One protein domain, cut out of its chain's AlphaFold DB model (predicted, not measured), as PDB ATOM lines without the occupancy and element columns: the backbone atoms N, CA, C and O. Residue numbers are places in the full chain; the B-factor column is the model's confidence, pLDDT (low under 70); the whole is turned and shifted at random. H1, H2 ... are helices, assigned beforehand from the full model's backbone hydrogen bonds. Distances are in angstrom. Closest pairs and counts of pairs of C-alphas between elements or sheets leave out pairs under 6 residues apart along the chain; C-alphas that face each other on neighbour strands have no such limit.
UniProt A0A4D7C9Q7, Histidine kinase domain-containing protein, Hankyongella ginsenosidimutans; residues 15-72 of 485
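This is residues 15 to 72 of the 485 residues of the protein "Histidine kinase domain-containing protein" of Hankyongella ginsenosidimutans (UniProt A0A4D7C9Q7). The long helix H3 and the two shorter helices H1 and H2 make a flat, loosely built zigzag: H1 and H2 form a helical hairpin, and H3 folds back past H2, meeting it with residues of its first half. H2 lies between H1 and that part of H3, while the far part of H3, residues 62 to 72, sticks out as a free arm and makes much of the length. The printed part has 58 residues with three named helices, in the order H1, H2, H3, and no named strand; the class is all helix. The whole is loose, with a radius of gyration of the C-alphas of 13.7 A, and the C-alphas span 43 by 25 by 9 A.

H3, the longest helix, holds residues 48 to 72 and measures 35.9 A from first to last C-alpha. It begins at C-alpha 48, at (34.227, 30.160, 24.223), and ends at C-alpha 72, at (56.223, 57.799, 17.974). H2 holds residues 30 to 42 and measures 18.2 A. H1 holds residues 15 to 28 and measures 19.9 A; its C-alpha 15 is at (29.213, 43.936, 47.476).

H3 and H2 touch, with 4 pairs of C-alphas within 8 A. H2 touches H3 with residues 32 to 35 alone, and H3 touches H2 with residues 50 to 57 alone. Their closest C-alphas, those of Ser 32 and Leu 54, are 5.6 A apart, while the helices' centres are 18.8 A apart. The two run opposite ways at a shallow tilt of 10 degrees and form a helical hairpin. H2 and H1 touch with 14 pairs of C-alphas within 8 A, and their centres are 9.1 A apart. The closest C-alphas are those of Ala 25 and Ala 33, at 4.9 A. H1 and H2 run opposite ways at a steep tilt of 43 degrees and also form a helical hairpin. H1 and H3 are apart. In H2 and H3 every O i to N i+4 pair is within hydrogen-bond range; in H1, 9 of 10 are.

The two C-alphas farthest apart are those of Gly 43 and Thr 72, at 44.9 A. Residues 62 to 72, which belong to H3, stand free; the body without them has 47 residues and spans 30 by 23 by 9 A. The printed part has no cut. The links from H1 to H2, of 1 residue, and from H2 to H3, of 5 residues, are both tight. The mean pLDDT of the printed part is 71.1, and 23 residues are under 70: residues 26 to 29, 31 to 32, 42 to 46 and 48 to 59.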
ATOM      1  N   GLU A  15      28.170  42.951  47.140       70.56
ATOM      2  CA  GLU A  15      29.213  43.936  47.476       70.56
ATOM      3  C   GLU A  15      30.627  43.347  47.474       70.56
ATOM      4  O   GLU A  15      31.550  43.986  46.965       70.56
ATOM      5  N   ALA A  16      30.795  42.115  47.964       70.94
ATOM      6  CA  ALA A  16      32.077  41.415  47.948       70.94
ATOM      7  C   ALA A  16      32.507  41.089  46.509       70.94
ATOM      8  O   ALA A  16      33.667  41.287  46.154       70.94
ATOM      9  N   ALA A  17      31.555  40.706  45.653       70.00
ATOM     10  CA  ALA A  17      31.802  40.475  44.233       70.00
ATOM     11  C   ALA A  17      32.263  41.744  43.493       70.00
ATOM     12  O   ALA A  17      33.242  41.703  42.757       70.00
ATOM     13  N   ARG A  18      31.638  42.904  43.742       74.38
ATOM     14  CA  ARG A  18      32.053  44.188  43.136       74.38
ATOM     15  C   ARG A  18      33.397  44.711  43.651       74.38
ATOM     16  O   ARG A  18      34.040  45.521  42.979       74.38
ATOM     17  N   CYS A  19      33.796  44.325  44.862       77.31
ATOM     18  CA  CYS A  19      35.125  44.621  45.397       77.31
ATOM     19  C   CYS A  19      36.183  43.736  44.722       77.31
ATOM     20  O   CYS A  19      37.183  44.250  44.223       77.31
ATOM     21  N   ALA A  20      35.908  42.432  44.614       74.75
ATOM     22  CA  ALA A  20      36.753  41.486  43.891       74.75
ATOM     23  C   ALA A  20      36.893  41.856  42.401       74.75
ATOM     24  O   ALA A  20      38.013  41.902  41.904       74.75
ATOM     25  N   GLU A  21      35.805  42.236  41.717       77.69
ATOM     26  CA  GLU A  21      35.844  42.717  40.325       77.69
ATOM     27  C   GLU A  21      36.773  43.925  40.182       77.69
ATOM     28  O   GLU A  21      37.600  43.945  39.282       77.69
ATOM     29  N   ARG A  22      36.711  44.909  41.091       77.81
ATOM     30  CA  ARG A  22      37.595  46.089  41.048       77.81
ATOM     31  C   ARG A  22      39.067  45.760  41.304       77.81
ATOM     32  O   ARG A  22      39.930  46.376  40.684       77.81
ATOM     33  N   LEU A  23      39.352  44.810  42.194       78.56
ATOM     34  CA  LEU A  23      40.715  44.353  42.485       78.56
ATOM     35  C   LEU A  23      41.307  43.519  41.344       78.56
ATOM     36  O   LEU A  23      42.498  43.602  41.077       78.56
ATOM     37  N   ILE A  24      40.485  42.730  40.657       74.38
ATOM     38  CA  ILE A  24      40.909  41.981  39.471       74.38
ATOM     39  C   ILE A  24      41.056  42.949  38.286       74.38
ATOM     40  O   ILE A  24      42.036  42.889  37.547       74.38
ATOM     41  N   ALA A  25      40.143  43.915  38.156       76.00
ATOM     42  CA  ALA A  25      40.145  44.920  37.095       76.00
ATOM     43  C   ALA A  25      41.410  45.775  37.073       76.00
ATOM     44  O   ALA A  25      41.854  46.173  36.000       76.00
ATOM     45  N   SER A  26      42.000  46.057  38.237       69.69
ATOM     46  CA  SER A  26      43.247  46.822  38.315       69.69
ATOM     47  C   SER A  26      44.466  46.049  37.809       69.69
ATOM     48  O   SER A  26      45.481  46.672  37.511       69.69
ATOM     49  N   VAL A  27      44.376  44.719  37.702       67.44
ATOM     50  CA  VAL A  27      45.477  43.854  37.256       67.44
ATOM     51  C   VAL A  27      45.298  43.426  35.800       67.44
ATOM     52  O   VAL A  27      46.276  43.402  35.059       67.44
ATOM     53  N   ILE A  28      44.071  43.101  35.378       64.44
ATOM     54  CA  ILE A  28      43.803  42.515  34.051       64.44
ATOM     55  C   ILE A  28      42.799  43.299  33.189       64.44
ATOM     56  O   ILE A  28      42.466  42.847  32.102       64.44
ATOM     57  N   GLY A  29      42.320  44.459  33.649       67.75
ATOM     58  CA  GLY A  29      41.321  45.266  32.940       67.75
ATOM     59  C   GLY A  29      39.888  45.029  33.432       67.75
ATOM     60  O   GLY A  29      39.495  43.920  33.802       67.75
ATOM     61  N   ALA A  30      39.091  46.101  33.484       70.94
ATOM     62  CA  ALA A  30      37.725  46.081  34.026       70.94
ATOM     63  C   ALA A  30      36.724  45.179  33.272       70.94
ATOM     64  O   ALA A  30      35.933  44.510  33.940       70.94
ATOM     65  N   PRO A  31      36.731  45.107  31.930       65.12
ATOM     66  CA  PRO A  31      35.889  44.176  31.179       65.12
ATOM     67  C   PRO A  31      36.256  42.715  31.469       65.12
ATOM     68  O   PRO A  31      35.371  41.918  31.781       65.12
ATOM     69  N   SER A  32      37.553  42.388  31.466       68.38
ATOM     70  CA  SER A  32      38.071  41.052  31.779       68.38
ATOM     71  C   SER A  32      37.713  40.571  33.187       68.38
ATOM     72  O   SER A  32      37.245  39.446  33.382       68.38
ATOM     73  N   ALA A  33      37.854  41.448  34.181       75.50
ATOM     74  CA  ALA A  33      37.450  41.157  35.550       75.50
ATOM     75  C   ALA A  33      35.950  40.876  35.674       75.50
ATOM     76  O   ALA A  33      35.553  39.989  36.428       75.50
ATOM     77  N   ARG A  34      35.117  41.593  34.910       72.50
ATOM     78  CA  ARG A  34      33.663  41.405  34.898       72.50
ATOM     79  C   ARG A  34      33.264  40.054  34.316       72.50
ATOM     80  O   ARG A  34      32.396  39.395  34.880       72.50
ATOM     81  N   VAL A  35      33.919  39.621  33.239       72.00
ATOM     82  CA  VAL A  35      33.684  38.313  32.607       72.00
ATOM     83  C   VAL A  35      34.053  37.177  33.569       72.00
ATOM     84  O   VAL A  35      33.212  36.321  33.849       72.00
ATOM     85  N   ILE A  36      35.242  37.230  34.184       73.06
ATOM     86  CA  ILE A  36      35.687  36.234  35.176       73.06
ATOM     87  C   ILE A  36      34.761  36.208  36.398       73.06
ATOM     88  O   ILE A  36      34.349  35.135  36.840       73.06
ATOM     89  N   MET A  37      34.396  37.378  36.928       77.56
ATOM     90  CA  MET A  37      33.498  37.468  38.080       77.56
ATOM     91  C   MET A  37      32.095  36.965  37.754       77.56
ATOM     92  O   MET A  37      31.499  36.279  38.581       77.56
ATOM     93  N   SER A  38      31.572  37.259  36.560       71.44
ATOM     94  CA  SER A  38      30.252  36.785  36.142       71.44
ATOM     95  C   SER A  38      30.207  35.259  36.038       71.44
ATOM     96  O   SER A  38      29.325  34.652  36.638       71.44
ATOM     97  N   SER A  39      31.212  34.637  35.410       72.25
ATOM     98  CA  SER A  39      31.339  33.179  35.282       72.25
ATOM     99  C   SER A  39      31.513  32.492  36.644       72.25
ATOM    100  O   SER A  39      30.839  31.496  36.923       72.25
ATOM    101  N   ALA A  40      32.332  33.064  37.535       72.12
ATOM    102  CA  ALA A  40      32.520  32.554  38.893       72.12
ATOM    103  C   ALA A  40      31.246  32.668  39.751       72.12
ATOM    104  O   ALA A  40      30.959  31.776  40.548       72.12
ATOM    105  N   MET A  41      30.464  33.739  39.585       70.44
ATOM    106  CA  MET A  41      29.222  33.945  40.336       70.44
ATOM    107  C   MET A  41      28.060  33.079  39.848       70.44
ATOM    108  O   MET A  41      27.241  32.661  40.664       70.44
ATOM    109  N   THR A  42      27.962  32.808  38.545       67.94
ATOM    110  CA  THR A  42      26.896  31.963  37.985       67.94
ATOM    111  C   THR A  42      27.235  30.471  38.012       67.94
ATOM    112  O   THR A  42      26.406  29.661  37.606       67.94
ATOM    113  N   GLY A  43      28.439  30.094  38.465       63.19
ATOM    114  CA  GLY A  43      28.919  28.707  38.482       63.19
ATOM    115  C   GLY A  43      29.075  28.097  37.084       63.19
ATOM    116  O   GLY A  43      29.118  26.876  36.942       63.19
ATOM    117  N   ALA A  44      29.123  28.937  36.046       64.06
ATOM    118  CA  ALA A  44      29.212  28.516  34.655       64.06
ATOM    119  C   ALA A  44      30.679  28.454  34.233       64.06
ATOM    120  O   ALA A  44      31.428  29.399  34.478       64.06
ATOM    121  N   SER A  45      31.098  27.371  33.575       60.25
ATOM    122  CA  SER A  45      32.414  27.319  32.932       60.25
ATOM    123  C   SER A  45      32.516  28.432  31.888       60.25
ATOM    124  O   SER A  45      31.588  28.563  31.088       60.25
ATOM    125  N   LEU A  46      33.622  29.187  31.888       68.06
ATOM    126  CA  LEU A  46      33.916  30.220  30.885       68.06
ATOM    127  C   LEU A  46      33.585  29.693  29.484       68.06
ATOM    128  O   LEU A  46      34.160  28.698  29.032       68.06
ATOM    129  N   GLY A  47      32.619  30.330  28.825       70.38
ATOM    130  CA  GLY A  47      32.230  29.953  27.476       70.38
ATOM    131  C   GLY A  47      33.315  30.352  26.481       70.38
ATOM    132  O   GLY A  47      34.133  31.229  26.745       70.38
ATOM    133  N   MET A  48      33.298  29.759  25.286       63.69
ATOM    134  CA  MET A  48      34.227  30.160  24.223       63.69
ATOM    135  C   MET A  48      34.135  31.671  23.924       63.69
ATOM    136  O   MET A  48      35.153  32.308  23.689       63.69
ATOM    137  N   ALA A  49      32.938  32.264  24.007       63.78
ATOM    138  CA  ALA A  49      32.734  33.703  23.816       63.78
ATOM    139  C   ALA A  49      33.451  34.565  24.875       63.78
ATOM    140  O   ALA A  49      34.045  35.585  24.531       63.78
ATOM    141  N   ASP A  50      33.458  34.125  26.135       65.75
ATOM    142  CA  ASP A  50      34.118  34.818  27.247       65.75
ATOM    143  C   ASP A  50      35.646  34.785  27.095       65.75
ATOM    144  O   ASP A  50      36.333  35.778  27.322       65.75
ATOM    145  N   VAL A  51      36.188  33.645  26.651       68.00
ATOM    146  CA  VAL A  51      37.622  33.478  26.370       68.00
ATOM    147  C   VAL A  51      38.062  34.333  25.178       68.00
ATOM    148  O   VAL A  51      39.123  34.953  25.236       68.00
ATOM    149  N   VAL A  52      37.245  34.413  24.122       67.06
ATOM    150  CA  VAL A  52      37.496  35.295  22.968       67.06
ATOM    151  C   VAL A  52      37.530  36.762  23.402       67.06
ATOM    152  O   VAL A  52      38.454  37.477  23.038       67.06
ATOM    153  N   GLN A  53      36.606  37.194  24.265       65.00
ATOM    154  CA  GLN A  53      36.568  38.573  24.758       65.00
ATOM    155  C   GLN A  53      37.802  38.950  25.609       65.00
ATOM    156  O   GLN A  53      38.306  40.067  25.501       65.00
ATOM    157  N   LEU A  54      38.323  38.018  26.419       68.81
ATOM    158  CA  LEU A  54      39.572  38.200  27.182       68.81
ATOM    159  C   LEU A  54      40.817  38.262  26.271       68.81
ATOM    160  O   LEU A  54      41.736  39.061  26.493       68.81
ATOM    161  N   LEU A  55      40.858  37.423  25.232       67.56
ATOM    162  CA  LEU A  55      41.927  37.421  24.225       67.56
ATOM    163  C   LEU A  55      41.914  38.691  23.363       67.56
ATOM    164  O   LEU A  55      42.981  39.209  23.025       67.56
ATOM    165  N   ASP A  56      40.736  39.231  23.056       68.31
ATOM    166  CA  ASP A  56      40.593  40.471  22.292       68.31
ATOM    167  C   ASP A  56      41.124  41.689  23.068       68.31
ATOM    168  O   ASP A  56      41.777  42.545  22.475       68.31
ATOM    169  N   GLU A  57      40.940  41.767  24.394       63.84
ATOM    170  CA  GLU A  57      41.418  42.904  25.209       63.84
ATOM    171  C   GLU A  57      42.954  42.933  25.332       63.84
ATOM    172  O   GLU A  57      43.588  43.979  25.161       63.84
ATOM    173  N   THR A  58      43.574  41.771  25.560       60.34
ATOM    174  CA  THR A  58      45.043  41.640  25.583       60.34
ATOM    175  C   THR A  58      45.659  41.906  24.210       60.34
ATOM    176  O   THR A  58      46.652  42.632  24.119       60.34
ATOM    177  N   SER A  59      45.030  41.411  23.139       69.12
ATOM    178  CA  SER A  59      45.431  41.701  21.758       69.12
ATOM    179  C   SER A  59      45.284  43.188  21.425       69.12
ATOM    180  O   SER A  59      46.188  43.767  20.828       69.12
ATOM    181  N   HIS A  60      44.204  43.837  21.866       71.69
ATOM    182  CA  HIS A  60      43.968  45.265  21.653       71.69
ATOM    183  C   HIS A  60      44.967  46.141  22.419       71.69
ATOM    184  O   HIS A  60      45.461  47.124  21.875       71.69
ATOM    185  N   SER A  61      45.321  45.783  23.657       71.69
ATOM    186  CA  SER A  61      46.330  46.507  24.445       71.69
ATOM    187  C   SER A  61      47.735  46.385  23.839       71.69
ATOM    188  O   SER A  61      48.453  47.380  23.700       71.69
ATOM    189  N   LEU A  62      48.109  45.181  23.391       71.31
ATOM    190  CA  LEU A  62      49.357  44.942  22.658       71.31
ATOM    191  C   LEU A  62      49.396  45.709  21.336       71.31
ATOM    192  O   LEU A  62      50.407  46.336  21.021       71.31
ATOM    193  N   GLN A  63      48.295  45.689  20.587       73.38
ATOM    194  CA  GLN A  63      48.179  46.399  19.320       73.38
ATOM    195  C   GLN A  63      48.248  47.917  19.527       73.38
ATOM    196  O   GLN A  63      49.025  48.580  18.851       73.38
ATOM    197  N   PHE A  64      47.555  48.455  20.532       73.88
ATOM    198  CA  PHE A  64      47.617  49.868  20.900       73.88
ATOM    199  C   PHE A  64      49.032  50.310  21.302       73.88
ATOM    200  O   PHE A  64      49.523  51.331  20.823       73.88
ATOM    201  N   SER A  65      49.719  49.531  22.146       71.06
ATOM    202  CA  SER A  65      51.104  49.810  22.551       71.06
ATOM    203  C   SER A  65      52.061  49.786  21.353       71.06
ATOM    204  O   SER A  65      52.891  50.684  21.186       71.06
ATOM    205  N   LYS A  66      51.903  48.800  20.464       74.75
ATOM    206  CA  LYS A  66      52.675  48.679  19.224       74.75
ATOM    207  C   LYS A  66      52.425  49.850  18.273       74.75
ATOM    208  O   LYS A  66      53.387  50.391  17.732       74.75
ATOM    209  N   ASP A  67      51.173  50.260  18.097       79.00
ATOM    210  CA  ASP A  67      50.796  51.366  17.213       79.00
ATOM    211  C   ASP A  67      51.301  52.708  17.756       79.00
ATOM    212  O   ASP A  67      51.803  53.533  16.993       79.00
ATOM    213  N   LEU A  68      51.276  52.904  19.079       81.69
ATOM    214  CA  LEU A  68      51.855  54.079  19.726       81.69
ATOM    215  C   LEU A  68      53.383  54.133  19.561       81.69
ATOM    216  O   LEU A  68      53.929  55.183  19.218       81.69
ATOM    217  N   LEU A  69      54.090  53.015  19.768       79.00
ATOM    218  CA  LEU A  69      55.543  52.929  19.558       79.00
ATOM    219  C   LEU A  69      55.933  53.137  18.086       79.00
ATOM    220  O   LEU A  69      56.909  53.827  17.799       79.00
ATOM    221  N   ALA A  70      55.158  52.591  17.148       77.75
ATOM    222  CA  ALA A  70      55.372  52.806  15.721       77.75
ATOM    223  C   ALA A  70      55.132  54.272  15.326       77.75
ATOM    224  O   ALA A  70      55.977  54.874  14.667       77.75
ATOM    225  N   ALA A  71      54.026  54.873  15.778       80.12
ATOM    226  CA  ALA A  71      53.702  56.269  15.498       80.12
ATOM    227  C   ALA A  71      54.742  57.230  16.098       80.12
ATOM    228  O   ALA A  71      55.180  58.170  15.440       80.12
ATOM    229  N   THR A  72      55.178  56.987  17.335       80.38
ATOM    230  CA  THR A  72      56.223  57.799  17.974       80.38
ATOM    231  C   THR A  72      57.553  57.695  17.242       80.38
ATOM    232  O   THR A  72      58.150  58.726  16.941       80.38
TER     233      THR A  72